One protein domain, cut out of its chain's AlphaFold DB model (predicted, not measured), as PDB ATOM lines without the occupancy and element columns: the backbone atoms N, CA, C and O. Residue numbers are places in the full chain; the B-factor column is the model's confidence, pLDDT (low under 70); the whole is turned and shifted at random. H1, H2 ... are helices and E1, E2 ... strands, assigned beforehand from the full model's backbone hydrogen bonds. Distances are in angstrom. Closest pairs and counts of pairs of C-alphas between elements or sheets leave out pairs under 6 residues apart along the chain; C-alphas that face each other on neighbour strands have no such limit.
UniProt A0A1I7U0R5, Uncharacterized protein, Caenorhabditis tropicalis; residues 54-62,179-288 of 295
ATOM      1  N   LEU A  54     170.219 194.038 206.487       47.25
ATOM      2  CA  LEU A  54     169.557 195.195 205.895       47.25
ATOM      3  C   LEU A  54     168.422 194.689 204.999       47.25
ATOM      4  O   LEU A  54     168.591 193.726 204.252       47.25
ATOM      5  N   GLU A  55     167.254 195.324 205.102       42.41
ATOM      6  CA  GLU A  55     166.120 195.055 204.219       42.41
ATOM      7  C   GLU A  55     166.589 195.175 202.761       42.41
ATOM      8  O   GLU A  55     167.153 196.195 202.358       42.41
ATOM      9  N   SER A  56     166.412 194.105 201.984       43.91
ATOM     10  CA  SER A  56     166.868 194.019 200.600       43.91
ATOM     11  C   SER A  56     166.159 195.071 199.741       43.91
ATOM     12  O   SER A  56     164.999 194.891 199.365       43.91
ATOM     13  N   ASN A  57     166.854 196.156 199.398       44.72
ATOM     14  CA  ASN A  57     166.467 197.014 198.283       44.72
ATOM     15  C   ASN A  57     166.873 196.285 197.000       44.72
ATOM     16  O   ASN A  57     168.058 196.141 196.704       44.72
ATOM     17  N   ILE A  58     165.889 195.726 196.298       43.00
ATOM     18  CA  ILE A  58     166.136 194.919 195.106       43.00
ATOM     19  C   ILE A  58     166.235 195.847 193.901       43.00
ATOM     20  O   ILE A  58     165.224 196.344 193.402       43.00
ATOM     21  N   ASP A  59     167.457 196.033 193.418       51.22
ATOM     22  CA  ASP A  59     167.725 196.672 192.137       51.22
ATOM     23  C   ASP A  59     167.653 195.615 191.027       51.22
ATOM     24  O   ASP A  59     168.459 194.684 190.963       51.22
ATOM     25  N   ILE A  60     166.654 195.737 190.150       49.34
ATOM     26  CA  ILE A  60     166.583 194.956 188.911       49.34
ATOM     27  C   ILE A  60     167.452 195.677 187.882       49.34
ATOM     28  O   ILE A  60     167.048 196.700 187.323       49.34
ATOM     29  N   PHE A  61     168.647 195.150 187.629       46.59
ATOM     30  CA  PHE A  61     169.534 195.682 186.600       46.59
ATOM     31  C   PHE A  61     169.147 195.100 185.240       46.59
ATOM     32  O   PHE A  61     169.431 193.942 184.941       46.59
ATOM     33  N   ASN A  62     168.504 195.913 184.402       44.03
ATOM     34  CA  ASN A  62     168.386 195.614 182.979       44.03
ATOM     35  C   ASN A  62     169.659 196.123 182.300       44.03
ATOM     36  O   ASN A  62     169.828 197.332 182.151       44.03
ATOM     37  N   GLU A 179     153.674 172.534 197.237       95.06
ATOM     38  CA  GLU A 179     154.490 171.313 197.316       95.06
ATOM     39  C   GLU A 179     155.826 171.464 196.564       95.06
ATOM     40  O   GLU A 179     156.874 171.025 197.036       95.06
ATOM     41  N   GLU A 180     155.809 172.115 195.399       93.69
ATOM     42  CA  GLU A 180     157.017 172.392 194.615       93.69
ATOM     43  C   GLU A 180     157.896 173.440 195.290       93.69
ATOM     44  O   GLU A 180     159.122 173.331 195.262       93.69
ATOM     45  N   TYR A 181     157.279 174.430 195.936       93.81
ATOM     46  CA  TYR A 181     157.999 175.376 196.775       93.81
ATOM     47  C   TYR A 181     158.662 174.705 197.967       93.81
ATOM     48  O   TYR A 181     159.832 174.974 198.219       93.81
ATOM     49  N   GLU A 182     157.958 173.822 198.672       94.50
ATOM     50  CA  GLU A 182     158.526 173.071 199.793       94.50
ATOM     51  C   GLU A 182     159.729 172.228 199.347       94.50
ATOM     52  O   GLU A 182     160.743 172.184 200.046       94.50
ATOM     53  N   MET A 183     159.658 171.621 198.157       94.88
ATOM     54  CA  MET A 183     160.795 170.920 197.555       94.88
ATOM     55  C   MET A 183     161.966 171.865 197.260       94.88
ATOM     56  O   MET A 183     163.094 171.584 197.656       94.88
ATOM     57  N   LEU A 184     161.716 173.006 196.616       93.69
ATOM     58  CA  LEU A 184     162.765 173.982 196.302       93.69
ATOM     59  C   LEU A 184     163.376 174.620 197.560       93.69
ATOM     60  O   LEU A 184     164.579 174.862 197.603       93.69
ATOM     61  N   GLU A 185     162.582 174.863 198.602       93.88
ATOM     62  CA  GLU A 185     163.050 175.336 199.911       93.88
ATOM     63  C   GLU A 185     163.874 174.289 200.665       93.88
ATOM     64  O   GLU A 185     164.691 174.643 201.528       93.88
ATOM     65  N   PHE A 186     163.634 173.010 200.385       93.50
ATOM     66  CA  PHE A 186     164.414 171.905 200.916       93.50
ATOM     67  C   PHE A 186     165.740 171.741 200.164       93.50
ATOM     68  O   PHE A 186     166.786 171.658 200.809       93.50
ATOM     69  N   ASP A 187     165.708 171.763 198.830       89.62
ATOM     70  CA  ASP A 187     166.885 171.572 197.973       89.62
ATOM     71  C   ASP A 187     167.808 172.807 197.954       89.62
ATOM     72  O   ASP A 187     169.034 172.679 197.912       89.62
ATOM     73  N   TYR A 188     167.232 174.012 198.029       90.25
ATOM     74  CA  TYR A 188     167.940 175.295 197.936       90.25
ATOM     75  C   TYR A 188     167.544 176.252 199.077       90.25
ATOM     76  O   TYR A 188     167.011 177.342 198.835       90.25
ATOM     77  N   PRO A 189     167.819 175.893 200.346       89.75
ATOM     78  CA  PRO A 189     167.385 176.677 201.501       89.75
ATOM     79  C   PRO A 189     167.951 178.101 201.485       89.75
ATOM     80  O   PRO A 189     167.217 179.046 201.763       89.75
ATOM     81  N   ASP A 190     169.210 178.279 201.083       84.50
ATOM     82  CA  ASP A 190     169.869 179.593 201.022       84.50
ATOM     83  C   ASP A 190     169.261 180.525 199.968       84.50
ATOM     84  O   ASP A 190     169.498 181.729 199.994       84.50
ATOM     85  N   LEU A 191     168.502 179.965 199.021       87.19
ATOM     86  CA  LEU A 191     167.869 180.711 197.947       87.19
ATOM     87  C   LEU A 191     166.453 181.142 198.334       87.19
ATOM     88  O   LEU A 191     166.085 182.296 198.156       87.19
ATOM     89  N   PHE A 192     165.671 180.220 198.898       90.25
ATOM     90  CA  PHE A 192     164.244 180.439 199.148       90.25
ATOM     91  C   PHE A 192     163.911 180.842 200.593       90.25
ATOM     92  O   PHE A 192     162.847 181.415 200.833       90.25
ATOM     93  N   LYS A 193     164.824 180.632 201.553       90.12
ATOM     94  CA  LYS A 193     164.644 181.037 202.964       90.12
ATOM     95  C   LYS A 193     165.298 182.378 203.300       90.12
ATOM     96  O   LYS A 193     165.477 182.695 204.475       90.12
ATOM     97  N   VAL A 194     165.628 183.180 202.287       87.50
ATOM     98  CA  VAL A 194     166.192 184.520 202.479       87.50
ATOM     99  C   VAL A 194     165.134 185.447 203.093       87.50
ATOM    100  O   VAL A 194     164.069 185.647 202.495       87.50
ATOM    101  N   PRO A 195     165.395 186.029 204.279       86.88
ATOM    102  CA  PRO A 195     164.479 186.977 204.900       86.88
ATOM    103  C   PRO A 195     164.244 188.189 203.993       86.88
ATOM    104  O   PRO A 195     165.189 188.753 203.453       86.88
ATOM    105  N   GLY A 196     162.985 188.608 203.836       85.69
ATOM    106  CA  GLY A 196     162.634 189.816 203.077       85.69
ATOM    107  C   GLY A 196     162.557 189.653 201.555       85.69
ATOM    108  O   GLY A 196     162.171 190.601 200.875       85.69
ATOM    109  N   MET A 197     162.840 188.465 201.007       88.38
ATOM    110  CA  MET A 197     162.683 188.213 199.572       88.38
ATOM    111  C   MET A 197     161.222 188.381 199.128       88.38
ATOM    112  O   MET A 197     160.318 187.754 199.684       88.38
ATOM    113  N   ASN A 198     161.013 189.175 198.074       90.06
ATOM    114  CA  ASN A 198     159.705 189.380 197.452       90.06
ATOM    115  C   ASN A 198     159.149 188.059 196.874       90.06
ATOM    116  O   ASN A 198     159.847 187.354 196.144       90.06
ATOM    117  N   GLU A 199     157.883 187.747 197.169       89.75
ATOM    118  CA  GLU A 199     157.168 186.555 196.685       89.75
ATOM    119  C   GLU A 199     157.112 186.465 195.150       89.75
ATOM    120  O   GLU A 199     157.183 185.370 194.593       89.75
ATOM    121  N   GLU A 200     157.056 187.598 194.447       89.06
ATOM    122  CA  GLU A 200     157.088 187.650 192.981       89.06
ATOM    123  C   GLU A 200     158.439 187.177 192.432       89.06
ATOM    124  O   GLU A 200     158.496 186.364 191.511       89.06
ATOM    125  N   ILE A 201     159.536 187.630 193.044       88.94
ATOM    126  CA  ILE A 201     160.893 187.208 192.677       88.94
ATOM    127  C   ILE A 201     161.094 185.739 193.015       88.94
ATOM    128  O   ILE A 201     161.618 184.988 192.196       88.94
ATOM    129  N   ARG A 202     160.605 185.317 194.183       91.12
ATOM    130  CA  ARG A 202     160.614 183.917 194.600       91.12
ATOM    131  C   ARG A 202     159.870 183.029 193.595       91.12
ATOM    132  O   ARG A 202     160.402 181.999 193.189       91.12
ATOM    133  N   SER A 203     158.695 183.468 193.142       90.31
ATOM    134  CA  SER A 203     157.886 182.780 192.125       90.31
ATOM    135  C   SER A 203     158.575 182.705 190.784       90.31
ATOM    136  O   SER A 203     158.570 181.650 190.155       90.31
ATOM    137  N   MET A 204     159.207 183.794 190.365       90.81
ATOM    138  CA  MET A 204     159.982 183.815 189.136       90.81
ATOM    139  C   MET A 204     161.168 182.841 189.207       90.81
ATOM    140  O   MET A 204     161.342 181.984 188.348       90.81
ATOM    141  N   MET A 205     161.961 182.890 190.274       92.31
ATOM    142  CA  MET A 205     163.099 181.981 190.426       92.31
ATOM    143  C   MET A 205     162.653 180.514 190.458       92.31
ATOM    144  O   MET A 205     163.240 179.680 189.771       92.31
ATOM    145  N   ALA A 206     161.581 180.199 191.189       92.88
ATOM    146  CA  ALA A 206     161.024 178.850 191.240       92.88
ATOM    147  C   ALA A 206     160.512 178.376 189.871       92.88
ATOM    148  O   ALA A 206     160.855 177.282 189.424       92.88
ATOM    149  N   ALA A 207     159.734 179.206 189.171       90.44
ATOM    150  CA  ALA A 207     159.214 178.865 187.852       90.44
ATOM    151  C   ALA A 207     160.343 178.686 186.822       90.44
ATOM    152  O   ALA A 207     160.256 177.791 185.977       90.44
ATOM    153  N   PHE A 208     161.418 179.476 186.913       91.75
ATOM    154  CA  PHE A 208     162.606 179.308 186.077       91.75
ATOM    155  C   PHE A 208     163.335 177.989 186.362       91.75
ATOM    156  O   PHE A 208     163.571 177.220 185.433       91.75
ATOM    157  N   ILE A 209     163.629 177.680 187.632       89.75
ATOM    158  CA  ILE A 209     164.320 176.436 188.030       89.75
ATOM    159  C   ILE A 209     163.526 175.194 187.598       89.75
ATOM    160  O   ILE A 209     164.111 174.196 187.179       89.75
ATOM    161  N   LEU A 210     162.193 175.262 187.642       89.12
ATOM    162  CA  LEU A 210     161.303 174.186 187.194       89.12
ATOM    163  C   LEU A 210     161.151 174.103 185.662       89.12
ATOM    164  O   LEU A 210     160.383 173.272 185.174       89.12
ATOM    165  N   GLY A 211     161.839 174.962 184.900       87.12
ATOM    166  CA  GLY A 211     161.784 174.996 183.437       87.12
ATOM    167  C   GLY A 211     160.436 175.463 182.880       87.12
ATOM    168  O   GLY A 211     160.048 175.061 181.784       87.12
ATOM    169  N   ARG A 212     159.684 176.262 183.648       84.19
ATOM    170  CA  ARG A 212     158.319 176.704 183.303       84.19
ATOM    171  C   ARG A 212     158.236 178.143 182.841       84.19
ATOM    172  O   ARG A 212     157.208 178.524 182.291       84.19
ATOM    173  N   GLN A 213     159.262 178.943 183.097       74.81
ATOM    174  CA  GLN A 213     159.194 180.372 182.849       74.81
ATOM    175  C   GLN A 213     159.893 180.773 181.553       74.81
ATOM    176  O   GLN A 213     161.103 180.616 181.403       74.81
ATOM    177  N   ASP A 214     159.121 181.386 180.659       77.81
ATOM    178  CA  ASP A 214     159.650 182.178 179.552       77.81
ATOM    179  C   ASP A 214     160.181 183.526 180.058       77.81
ATOM    180  O   ASP A 214     159.720 184.052 181.074       77.81
ATOM    181  N   ASN A 215     161.114 184.125 179.316       75.81
ATOM    182  CA  ASN A 215     161.691 185.421 179.664       75.81
ATOM    183  C   ASN A 215     160.596 186.482 179.906       75.81
ATOM    184  O   ASN A 215     159.881 186.831 178.959       75.81
ATOM    185  N   PRO A 216     160.461 187.020 181.138       74.94
ATOM    186  CA  PRO A 216     159.421 187.994 181.457       74.94
ATOM    187  C   PRO A 216     159.630 189.326 180.729       74.94
ATOM    188  O   PRO A 216     158.669 190.064 180.509       74.94
ATOM    189  N   ASN A 217     160.866 189.631 180.325       74.56
ATOM    190  CA  ASN A 217     161.209 190.830 179.578       74.56
ATOM    191  C   ASN A 217     162.198 190.507 178.441       74.56
ATOM    192  O   ASN A 217     163.386 190.812 178.548       74.56
ATOM    193  N   PRO A 218     161.721 189.951 177.311       79.62
ATOM    194  CA  PRO A 218     162.580 189.591 176.181       79.62
ATOM    195  C   PRO A 218     163.375 190.771 175.607       79.62
ATOM    196  O   PRO A 218     164.418 190.569 174.989       79.62
ATOM    197  N   SER A 219     162.885 192.002 175.794       80.00
ATOM    198  CA  SER A 219     163.575 193.224 175.369       80.00
ATOM    199  C   SER A 219     164.791 193.583 176.218       80.00
ATOM    200  O   SER A 219     165.682 194.240 175.695       80.00
ATOM    201  N   ALA A 220     164.860 193.155 177.482       77.56
ATOM    202  CA  ALA A 220     166.011 193.412 178.356       77.56
ATOM    203  C   ALA A 220     167.187 192.446 178.116       77.56
ATOM    204  O   ALA A 220     168.165 192.465 178.854       77.56
ATOM    205  N   GLY A 221     167.100 191.596 177.090       88.75
ATOM    206  CA  GLY A 221     168.084 190.557 176.814       88.75
ATOM    207  C   GLY A 221     167.691 189.207 177.410       88.75
ATOM    208  O   GLY A 221     166.609 189.034 177.963       88.75
ATOM    209  N   GLN A 222     168.557 188.213 177.224       90.44
ATOM    210  CA  GLN A 222     168.317 186.818 177.629       90.44
ATOM    211  C   GLN A 222     168.879 186.493 179.016       90.44
ATOM    212  O   GLN A 222     168.639 185.402 179.520       90.44
ATOM    213  N   LEU A 223     169.608 187.430 179.624       91.62
ATOM    214  CA  LEU A 223     170.236 187.273 180.926       91.62
ATOM    215  C   LEU A 223     169.531 188.176 181.937       91.62
ATOM    216  O   LEU A 223     169.440 189.382 181.719       91.62
ATOM    217  N   LEU A 224     169.056 187.604 183.039       91.38
ATOM    218  CA  LEU A 224     168.486 188.356 184.153       91.38
ATOM    219  C   LEU A 224     169.287 188.060 185.413       91.38
ATOM    220  O   LEU A 224     169.412 186.904 185.809       91.38
ATOM    221  N   ILE A 225     169.808 189.112 186.043       92.62
ATOM    222  CA  ILE A 225     170.568 189.023 187.288       92.62
ATOM    223  C   ILE A 225     169.759 189.692 188.395       92.62
ATOM    224  O   ILE A 225     169.357 190.848 188.271       92.62
ATOM    225  N   ILE A 226     169.538 188.965 189.486       90.69
ATOM    226  CA  ILE A 226     168.784 189.431 190.649       90.69
ATOM    227  C   ILE A 226     169.694 189.390 191.867       90.69
ATOM    228  O   ILE A 226     170.255 188.342 192.191       90.69
ATOM    229  N   LYS A 227     169.820 190.523 192.563       92.19
ATOM    230  CA  LYS A 227     170.442 190.569 193.887       92.19
ATOM    231  C   LYS A 227     169.461 190.003 194.914       92.19
ATOM    232  O   LYS A 227     168.358 190.518 195.078       92.19
ATOM    233  N   ILE A 228     169.866 188.925 195.571       89.75
ATOM    234  CA  ILE A 228     169.045 188.134 196.493       89.75
ATOM    235  C   ILE A 228     169.181 188.665 197.914       89.75
ATOM    236  O   ILE A 228     168.191 188.878 198.608       89.75
ATOM    237  N   SER A 229     170.421 188.848 198.356       87.44
ATOM    238  CA  SER A 229     170.730 189.280 199.709       87.44
ATOM    239  C   SER A 229     172.029 190.066 199.750       87.44
ATOM    240  O   SER A 229     172.859 190.017 198.837       87.44
ATOM    241  N   GLU A 230     172.180 190.804 200.839       88.94
ATOM    242  CA  GLU A 230     173.382 191.531 201.199       88.94
ATOM    243  C   GLU A 230     173.664 191.255 202.674       88.94
ATOM    244  O   GLU A 230     172.790 191.419 203.526       88.94
ATOM    245  N   ALA A 231     174.876 190.807 202.970       87.50
ATOM    246  CA  ALA A 231     175.360 190.608 204.323       87.50
ATOM    247  C   ALA A 231     176.582 191.496 204.537       87.50
ATOM    248  O   ALA A 231     177.533 191.444 203.760       87.50
ATOM    249  N   ILE A 232     176.571 192.298 205.600       86.62
ATOM    250  CA  ILE A 232     177.711 193.143 205.953       86.62
ATOM    251  C   ILE A 232     178.381 192.574 207.196       86.62
ATOM    252  O   ILE A 232     177.786 192.517 208.272       86.62
ATOM    253  N   THR A 233     179.645 192.194 207.066       88.81
ATOM    254  CA  THR A 233     180.490 191.783 208.186       88.81
ATOM    255  C   THR A 233     181.374 192.948 208.615       88.81
ATOM    256  O   THR A 233     182.198 193.456 207.854       88.81
ATOM    257  N   MET A 234     181.202 193.369 209.870       86.44
ATOM    258  CA  MET A 234     181.940 194.477 210.496       86.44
ATOM    259  C   MET A 234     183.291 194.052 211.092       86.44
ATOM    260  O   MET A 234     183.858 194.762 211.920       86.44
ATOM    261  N   THR A 235     183.798 192.880 210.709       83.25
ATOM    262  CA  THR A 235     185.166 192.448 211.025       83.25
ATOM    263  C   THR A 235     186.179 193.353 210.323       83.25
ATOM    264  O   THR A 235     185.806 194.047 209.391       83.25
ATOM    265  N   ASP A 236     187.437 193.384 210.761       84.69
ATOM    266  CA  ASP A 236     188.518 194.070 210.037       84.69
ATOM    267  C   ASP A 236     189.275 193.028 209.187       84.69
ATOM    268  O   ASP A 236     189.821 192.084 209.768       84.69
ATOM    269  N   PRO A 237     189.270 193.121 207.843       84.19
ATOM    270  CA  PRO A 237     188.677 194.189 207.037       84.19
ATOM    271  C   PRO A 237     187.154 194.069 206.912       84.19
ATOM    272  O   PRO A 237     186.605 192.963 206.880       84.19
ATOM    273  N   LYS A 238     186.466 195.220 206.826       88.25
ATOM    274  CA  LYS A 238     185.004 195.265 206.660       88.25
ATOM    275  C   LYS A 238     184.657 194.648 205.312       88.25
ATOM    276  O   LYS A 238     185.239 195.035 204.299       88.25
ATOM    277  N   GLN A 239     183.698 193.729 205.289       91.06
ATOM    278  CA  GLN A 239     183.280 193.049 204.064       91.06
ATOM    279  C   GLN A 239     181.775 193.192 203.837       91.06
ATOM    280  O   GLN A 239     180.990 193.225 204.784       91.06
ATOM    281  N   ILE A 240     181.386 193.305 202.571       89.75
ATOM    282  CA  ILE A 240     180.007 193.181 202.100       89.75
ATOM    283  C   ILE A 240     179.975 191.963 201.190       89.75
ATOM    284  O   ILE A 240     180.707 191.907 200.206       89.75
ATOM    285  N   THR A 241     179.124 191.003 201.509       90.00
ATOM    286  CA  THR A 241     178.874 189.826 200.684       90.00
ATOM    287  C   THR A 241     177.490 189.961 200.079       90.00
ATOM    288  O   THR A 241     176.488 189.969 200.792       90.00
ATOM    289  N   GLU A 242     177.430 190.061 198.760       92.06
ATOM    290  CA  GLU A 242     176.182 190.092 198.009       92.06
ATOM    291  C   GLU A 242     175.953 188.739 197.339       92.06
ATOM    292  O   GLU A 242     176.867 188.193 196.720       92.06
ATOM    293  N   LEU A 243     174.736 188.207 197.432       87.69
ATOM    294  CA  LEU A 243     174.332 186.986 196.739       87.69
ATOM    295  C   LEU A 243     173.498 187.347 195.511       87.69
ATOM    296  O   LEU A 243     172.520 188.090 195.616       87.69
ATOM    297  N   TYR A 244     173.857 186.779 194.365       91.94
ATOM    298  CA  TYR A 244     173.176 186.984 193.093       91.94
ATOM    299  C   TYR A 244     172.629 185.675 192.525       91.94
ATOM    300  O   TYR A 244     173.250 184.615 192.648       91.94
ATOM    301  N   PHE A 245     171.478 185.778 191.861       92.12
ATOM    302  CA  PHE A 245     170.897 184.738 191.017       92.12
ATOM    303  C   PHE A 245     170.915 185.206 189.570       92.12
ATOM    304  O   PHE A 245     170.369 186.264 189.258       92.12
ATOM    305  N   GLU A 246     171.526 184.426 188.691       93.25
ATOM    306  CA  GLU A 246     171.554 184.695 187.260       93.25
ATOM    307  C   GLU A 246     170.740 183.634 186.528       93.25
ATOM    308  O   GLU A 246     170.962 182.438 186.710       93.25
ATOM    309  N   MET A 247     169.807 184.090 185.697       93.00
ATOM    310  CA  MET A 247     168.976 183.267 184.824       93.00
ATOM    311  C   MET A 247     169.340 183.550 183.375       93.00
ATOM    312  O   MET A 247     169.235 184.692 182.918       93.00
ATOM    313  N   ASN A 248     169.720 182.509 182.644       92.00
ATOM    314  CA  ASN A 248     169.940 182.566 181.211       92.00
ATOM    315  C   ASN A 248     168.749 181.929 180.482       92.00
ATOM    316  O   ASN A 248     168.649 180.717 180.303       92.00
ATOM    317  N   PHE A 249     167.833 182.773 180.015       88.94
ATOM    318  CA  PHE A 249     166.639 182.358 179.279       88.94
ATOM    319  C   PHE A 249     166.940 181.809 177.875       88.94
ATOM    320  O   PHE A 249     166.031 181.298 177.223       88.94
ATOM    321  N   GLN A 250     168.178 181.915 177.376       88.25
ATOM    322  CA  GLN A 250     168.558 181.350 176.078       88.25
ATOM    323  C   GLN A 250     168.709 179.832 176.138       88.25
ATOM    324  O   GLN A 250     168.266 179.126 175.232       88.25
ATOM    325  N   ASN A 251     169.387 179.346 177.177       90.31
ATOM    326  CA  ASN A 251     169.732 177.938 177.348       90.31
ATOM    327  C   ASN A 251     169.006 177.283 178.536       90.31
ATOM    328  O   ASN A 251     169.070 176.066 178.675       90.31
ATOM    329  N   GLY A 252     168.284 178.066 179.346       86.81
ATOM    330  CA  GLY A 252     167.588 177.589 180.541       86.81
ATOM    331  C   GLY A 252     168.528 177.314 181.716       86.81
ATOM    332  O   GLY A 252     168.109 176.707 182.699       86.81
ATOM    333  N   GLU A 253     169.793 177.728 181.626       90.69
ATOM    334  CA  GLU A 253     170.746 177.591 182.719       90.69
ATOM    335  C   GLU A 253     170.539 178.707 183.741       90.69
ATOM    336  O   GLU A 253     170.155 179.833 183.420       90.69
ATOM    337  N   TRP A 254     170.828 178.395 184.995       92.62
ATOM    338  CA  TRP A 254     170.934 179.381 186.053       92.62
ATOM    339  C   TRP A 254     172.182 179.103 186.869       92.62
ATOM    340  O   TRP A 254     172.647 177.965 186.961       92.62
ATOM    341  N   ARG A 255     172.704 180.151 187.496       90.56
ATOM    342  CA  ARG A 255     173.771 180.019 188.483       90.56
ATOM    343  C   ARG A 255     173.565 180.982 189.633       90.56
ATOM    344  O   ARG A 255     172.897 182.010 189.516       90.56
ATOM    345  N   ARG A 256     174.178 180.629 190.755       88.44
ATOM    346  CA  ARG A 256     174.282 181.482 191.934       88.44
ATOM    347  C   ARG A 256     175.732 181.877 192.107       88.44
ATOM    348  O   ARG A 256     176.616 181.028 191.994       88.44
ATOM    349  N   PHE A 257     175.969 183.137 192.427       87.62
ATOM    350  CA  PHE A 257     177.314 183.569 192.759       87.62
ATOM    351  C   PHE A 257     177.309 184.648 193.829       87.62
ATOM    352  O   PHE A 257     176.363 185.428 193.953       87.62
ATOM    353  N   HIS A 258     178.384 184.675 194.607       87.31
ATOM    354  CA  HIS A 258     178.624 185.735 195.576       87.31
ATOM    355  C   HIS A 258     179.545 186.784 194.971       87.31
ATOM    356  O   HIS A 258     180.505 186.424 194.288       87.31
ATOM    357  N   LYS A 259     179.285 188.058 195.263       89.81
ATOM    358  CA  LYS A 259     180.268 189.130 195.111       89.81
ATOM    359  C   LYS A 259     180.709 189.566 196.497       89.81
ATOM    360  O   LYS A 259     179.886 190.023 197.290       89.81
ATOM    361  N   ILE A 260     181.996 189.407 196.783       87.75
ATOM    362  CA  ILE A 260     182.582 189.855 198.046       87.75
ATOM    363  C   ILE A 260     183.306 191.168 197.797       87.75
ATOM    364  O   ILE A 260     184.247 191.243 197.004       87.75
ATOM    365  N   PHE A 261     182.881 192.200 198.507       86.88
ATOM    366  CA  PHE A 261     183.518 193.498 198.514       86.88
ATOM    367  C   PHE A 261     184.239 193.688 199.840       86.88
ATOM    368  O   PHE A 261     183.626 193.601 200.900       86.88
ATOM    369  N   THR A 262     185.536 193.967 199.796       87.38
ATOM    370  CA  THR A 262     186.334 194.253 200.991       87.38
ATOM    371  C   THR A 262     186.692 195.730 201.009       87.38
ATOM    372  O   THR A 262     187.238 196.250 200.035       87.38
ATOM    373  N   TYR A 263     186.398 196.413 202.111       82.88
ATOM    374  CA  TYR A 263     186.900 197.760 202.342       82.88
ATOM    375  C   TYR A 263     188.375 197.673 202.724       82.88
ATOM    376  O   TYR A 263     188.733 197.055 203.728       82.88
ATOM    377  N   ALA A 264     189.230 198.299 201.927       81.19
ATOM    378  CA  ALA A 264     190.608 198.537 202.314       81.19
ATOM    379  C   ALA A 264     190.670 199.558 203.469       81.19
ATOM    380  O   ALA A 264     189.709 200.280 203.745       81.19
ATOM    381  N   GLN A 265     191.808 199.603 204.171       79.50
ATOM    382  CA  GLN A 265     192.024 200.491 205.326       79.50
ATOM    383  C   GLN A 265     191.879 201.985 204.979       79.50
ATOM    384  O   GLN A 265     191.636 202.806 205.859       79.50
ATOM    385  N   ASP A 266     191.998 202.331 203.697       79.62
ATOM    386  CA  ASP A 266     191.775 203.663 203.128       79.62
ATOM    387  C   ASP A 266     190.284 203.983 202.873       79.62
ATOM    388  O   ASP A 266     189.950 205.089 202.448       79.62
ATOM    389  N   GLY A 267     189.377 203.038 203.139       75.81
ATOM    390  CA  GLY A 267     187.945 203.155 202.869       75.81
ATOM    391  C   GLY A 267     187.542 202.804 201.433       75.81
ATOM    392  O   GLY A 267     186.365 202.944 201.095       75.81
ATOM    393  N   VAL A 268     188.467 202.334 200.589       73.62
ATOM    394  CA  VAL A 268     188.177 201.963 199.198       73.62
ATOM    395  C   VAL A 268     187.578 200.561 199.134       73.62
ATOM    396  O   VAL A 268     188.157 199.593 199.627       73.62
ATOM    397  N   LEU A 269     186.419 200.441 198.489       76.69
ATOM    398  CA  LEU A 269     185.759 199.164 198.239       76.69
ATOM    399  C   LEU A 269     186.461 198.423 197.093       76.69
ATOM    400  O   LEU A 269     186.501 198.919 195.967       76.69
ATOM    401  N   ARG A 270     186.999 197.232 197.362       77.81
ATOM    402  CA  ARG A 270     187.617 196.360 196.353       77.81
ATOM    403  C   ARG A 270     186.756 195.118 196.153       77.81
ATOM    404  O   ARG A 270     186.352 194.498 197.133       77.81
ATOM    405  N   VAL A 271     186.484 194.753 194.902       78.25
ATOM    406  CA  VAL A 271     185.849 193.469 194.564       78.25
ATOM    407  C   VAL A 271     186.919 192.399 194.688       78.25
ATOM    408  O   VAL A 271     187.944 192.495 194.017       78.25
ATOM    409  N   VAL A 272     186.721 191.443 195.589       61.81
ATOM    410  CA  VAL A 272     187.751 190.450 195.911       61.81
ATOM    411  C   VAL A 272     187.482 189.138 195.196       61.81
ATOM    412  O   VAL A 272     188.404 188.621 194.584       61.81
ATOM    413  N   ASP A 273     186.237 188.650 195.182       70.31
ATOM    414  CA  ASP A 273     185.948 187.310 194.663       70.31
ATOM    415  C   ASP A 273     184.560 187.169 194.028       70.31
ATOM    416  O   ASP A 273     183.575 187.762 194.490       70.31
ATOM    417  N   TYR A 274     184.507 186.300 193.014       68.88
ATOM    418  CA  TYR A 274     183.301 185.650 192.504       68.88
ATOM    419  C   TYR A 274     183.316 184.191 192.960       68.88
ATOM    420  O   TYR A 274     184.188 183.423 192.560       68.88
ATOM    421  N   LEU A 275     182.359 183.796 193.798       59.97
ATOM    422  CA  LEU A 275     182.223 182.399 194.226       59.97
ATOM    423  C   LEU A 275     181.027 181.768 193.514       59.97
ATOM    424  O   LEU A 275     179.892 182.019 193.923       59.97
ATOM    425  N   ASP A 276     181.270 180.974 192.467       57.78
ATOM    426  CA  ASP A 276     180.241 180.151 191.816       57.78
ATOM    427  C   ASP A 276     180.050 178.844 192.601       57.78
ATOM    428  O   ASP A 276     180.979 178.054 192.792       57.78
ATOM    429  N   GLY A 277     178.831 178.626 193.091       49.19
ATOM    430  CA  GLY A 277     178.492 177.607 194.085       49.19
ATOM    431  C   GLY A 277     178.502 176.151 193.608       49.19
ATOM    432  O   GLY A 277     177.824 175.341 194.244       49.19
ATOM    433  N   SER A 278     179.216 175.803 192.534       42.00
ATOM    434  CA  SER A 278     179.401 174.399 192.123       42.00
ATOM    435  C   SER A 278     180.834 173.998 191.755       42.00
ATOM    436  O   SER A 278     181.150 172.821 191.882       42.00
ATOM    437  N   ASN A 279     181.718 174.934 191.390       38.50
ATOM    438  CA  ASN A 279     183.160 174.717 191.223       38.50
ATOM    439  C   ASN A 279     183.868 176.072 191.333       38.50
ATOM    440  O   ASN A 279     183.678 176.939 190.483       38.50
ATOM    441  N   ASN A 280     184.683 176.258 192.372       34.62
ATOM    442  CA  ASN A 280     185.394 177.512 192.623       34.62
ATOM    443  C   ASN A 280     186.373 177.836 191.477       34.62
ATOM    444  O   ASN A 280     187.499 177.341 191.465       34.62
ATOM    445  N   HIS A 281     185.964 178.700 190.547       30.19
ATOM    446  CA  HIS A 281     186.874 179.469 189.705       30.19
ATOM    447  C   HIS A 281     186.925 180.897 190.255       30.19
ATOM    448  O   HIS A 281     185.985 181.667 190.094       30.19
ATOM    449  N   SER A 282     188.013 181.232 190.950       29.78
ATOM    450  CA  SER A 282     188.312 182.602 191.363       29.78
ATOM    451  C   SER A 282     188.942 183.339 190.183       29.78
ATOM    452  O   SER A 282     190.133 183.167 189.914       29.78
ATOM    453  N   ASP A 283     188.156 184.143 189.475       29.78
ATOM    454  CA  ASP A 283     188.691 185.130 188.540       29.78
ATOM    455  C   ASP A 283     188.942 186.442 189.290       29.78
ATOM    456  O   ASP A 283     188.018 187.110 189.760       29.78
ATOM    457  N   ILE A 284     190.221 186.811 189.398       29.91
ATOM    458  CA  ILE A 284     190.647 188.133 189.861       29.91
ATOM    459  C   ILE A 284     190.321 189.116 188.737       29.91
ATOM    460  O   ILE A 284     191.074 189.244 187.770       29.91
ATOM    461  N   ILE A 285     189.190 189.810 188.845       32.09
ATOM    462  CA  ILE A 285     188.882 190.922 187.946       32.09
ATOM    463  C   ILE A 285     189.571 192.172 188.493       32.09
ATOM    464  O   ILE A 285     189.147 192.752 189.492       32.09
ATOM    465  N   HIS A 286     190.638 192.605 187.818       26.70
ATOM    466  CA  HIS A 286     191.164 193.956 187.972       26.70
ATOM    467  C   HIS A 286     190.124 194.944 187.426       26.70
ATOM    468  O   HIS A 286     189.996 195.126 186.219       26.70
ATOM    469  N   ASN A 287     189.340 195.557 188.314       32.94
ATOM    470  CA  ASN A 287     188.538 196.721 187.954       32.94
ATOM    471  C   ASN A 287     189.462 197.943 187.895       32.94
ATOM    472  O   ASN A 287     189.795 198.517 188.930       32.94
ATOM    473  N   ASP A 288     189.831 198.360 186.685       28.36
ATOM    474  CA  ASP A 288     190.562 199.611 186.419       28.36
ATOM    475  C   ASP A 288     189.674 200.868 186.531       28.36
ATOM    476  O   ASP A 288     190.094 201.969 186.178       28.36
TER     477      ASP A 288
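AT A GLANCE: This is residues 54 to 62 and 179 to 288 of the 295 residues of an uncharacterized protein of Caenorhabditis tropicalis (UniProt A0A1I7U0R5). A long, twisted sheet of four antiparallel strands, E1 to E4, makes the slab of this domain, with H3 over one part of it, while the short H2 only grazes the sheet and H1 lies beyond, clear of the strands. Residues 60 to 61 of a short first stretch pair beside E1, and the tail, residues 277 to 288, folds back after E4. The printed part has 119 residues, with three named helices and then four named strands, H1 H2 H3 E1 E2 E3 E4; the sheet's order is E1 - E2 - E3 - E4, and the class is mixed, helices and strands. By its radius of gyration of the C-alphas, 15.6 A, it is compact, yet its outline is elongated, 47 by 29 by 28 A.

HOW THE PARTS SIT: Start at residues 54 to 62, where residues 60 to 61 pair antiparallel with residues 225 to 226 of E1, residues 223 to 233. After the cut, H1, residues 179 to 187, and H2, residues 189 to 192, only just touch, with 3 pairs of C-alphas within 8 A, and only at the corner; the closest C-alphas are those of Glu 185 and Phe 192, 5.3 A apart. H3, residues 199 to 209, is close to H1 but not clearly touching, with C-alphas 181 and 206, the closest, 7.2 A apart and the lines about perpendicular at 78 degrees. H1 is not on the sheet, and H2 only grazes it with residues 190 to 192. H3 is on the sheet, the two making two layers, a helix on one face of a sheet, at a height over the sheet of 10.0 A. It lies over E2, residues 239 to 248, and only just over E1 and E3, residues 253 to 263, with 3 C-alphas falling on each; on the local plane it runs slantwise to E2 at 37 degrees. The strands, ending with E4, residues 269 to 276, form a meander, each the antiparallel neighbour of the one before, and each successive two are a hairpin. Look for N 226 and O 245, 2.8 A, between E1 and E2; N 244 and O 257, 2.9 A, between E2 and E3; and N 262 and O 270, 2.8 A, between E3 and E4. In H1 and H3 every O i to N i+4 pair is within hydrogen-bond range; H2 is too short for one.

IN THESE COORDINATES: Find C-alpha 179 at (154.490, 171.313, 197.316), where H1 begins, 12.4 A long; H2 is 5.4 A and H3 15.1 A. E1 begins at C-alpha 223, (170.236, 187.273, 180.926), and runs 29.5 A; E2 runs 28.5 A, E3 32.4 A and E4 20.8 A, ending at C-alpha 276, (180.241, 180.151, 191.816).

THE WHOLE: The C-alphas of Glu 179 and Asp 266, the two farthest apart, are 49.7 A apart. Residues 63 to 178 are not printed, and C-alphas 62 and 179 stand 31.5 A apart across the cut. The link from H3 to E1, 13 residues, is long. The mean pLDDT of the printed part is 78.0, and residues 54 to 62, 272 and 274 to 288 are under 70.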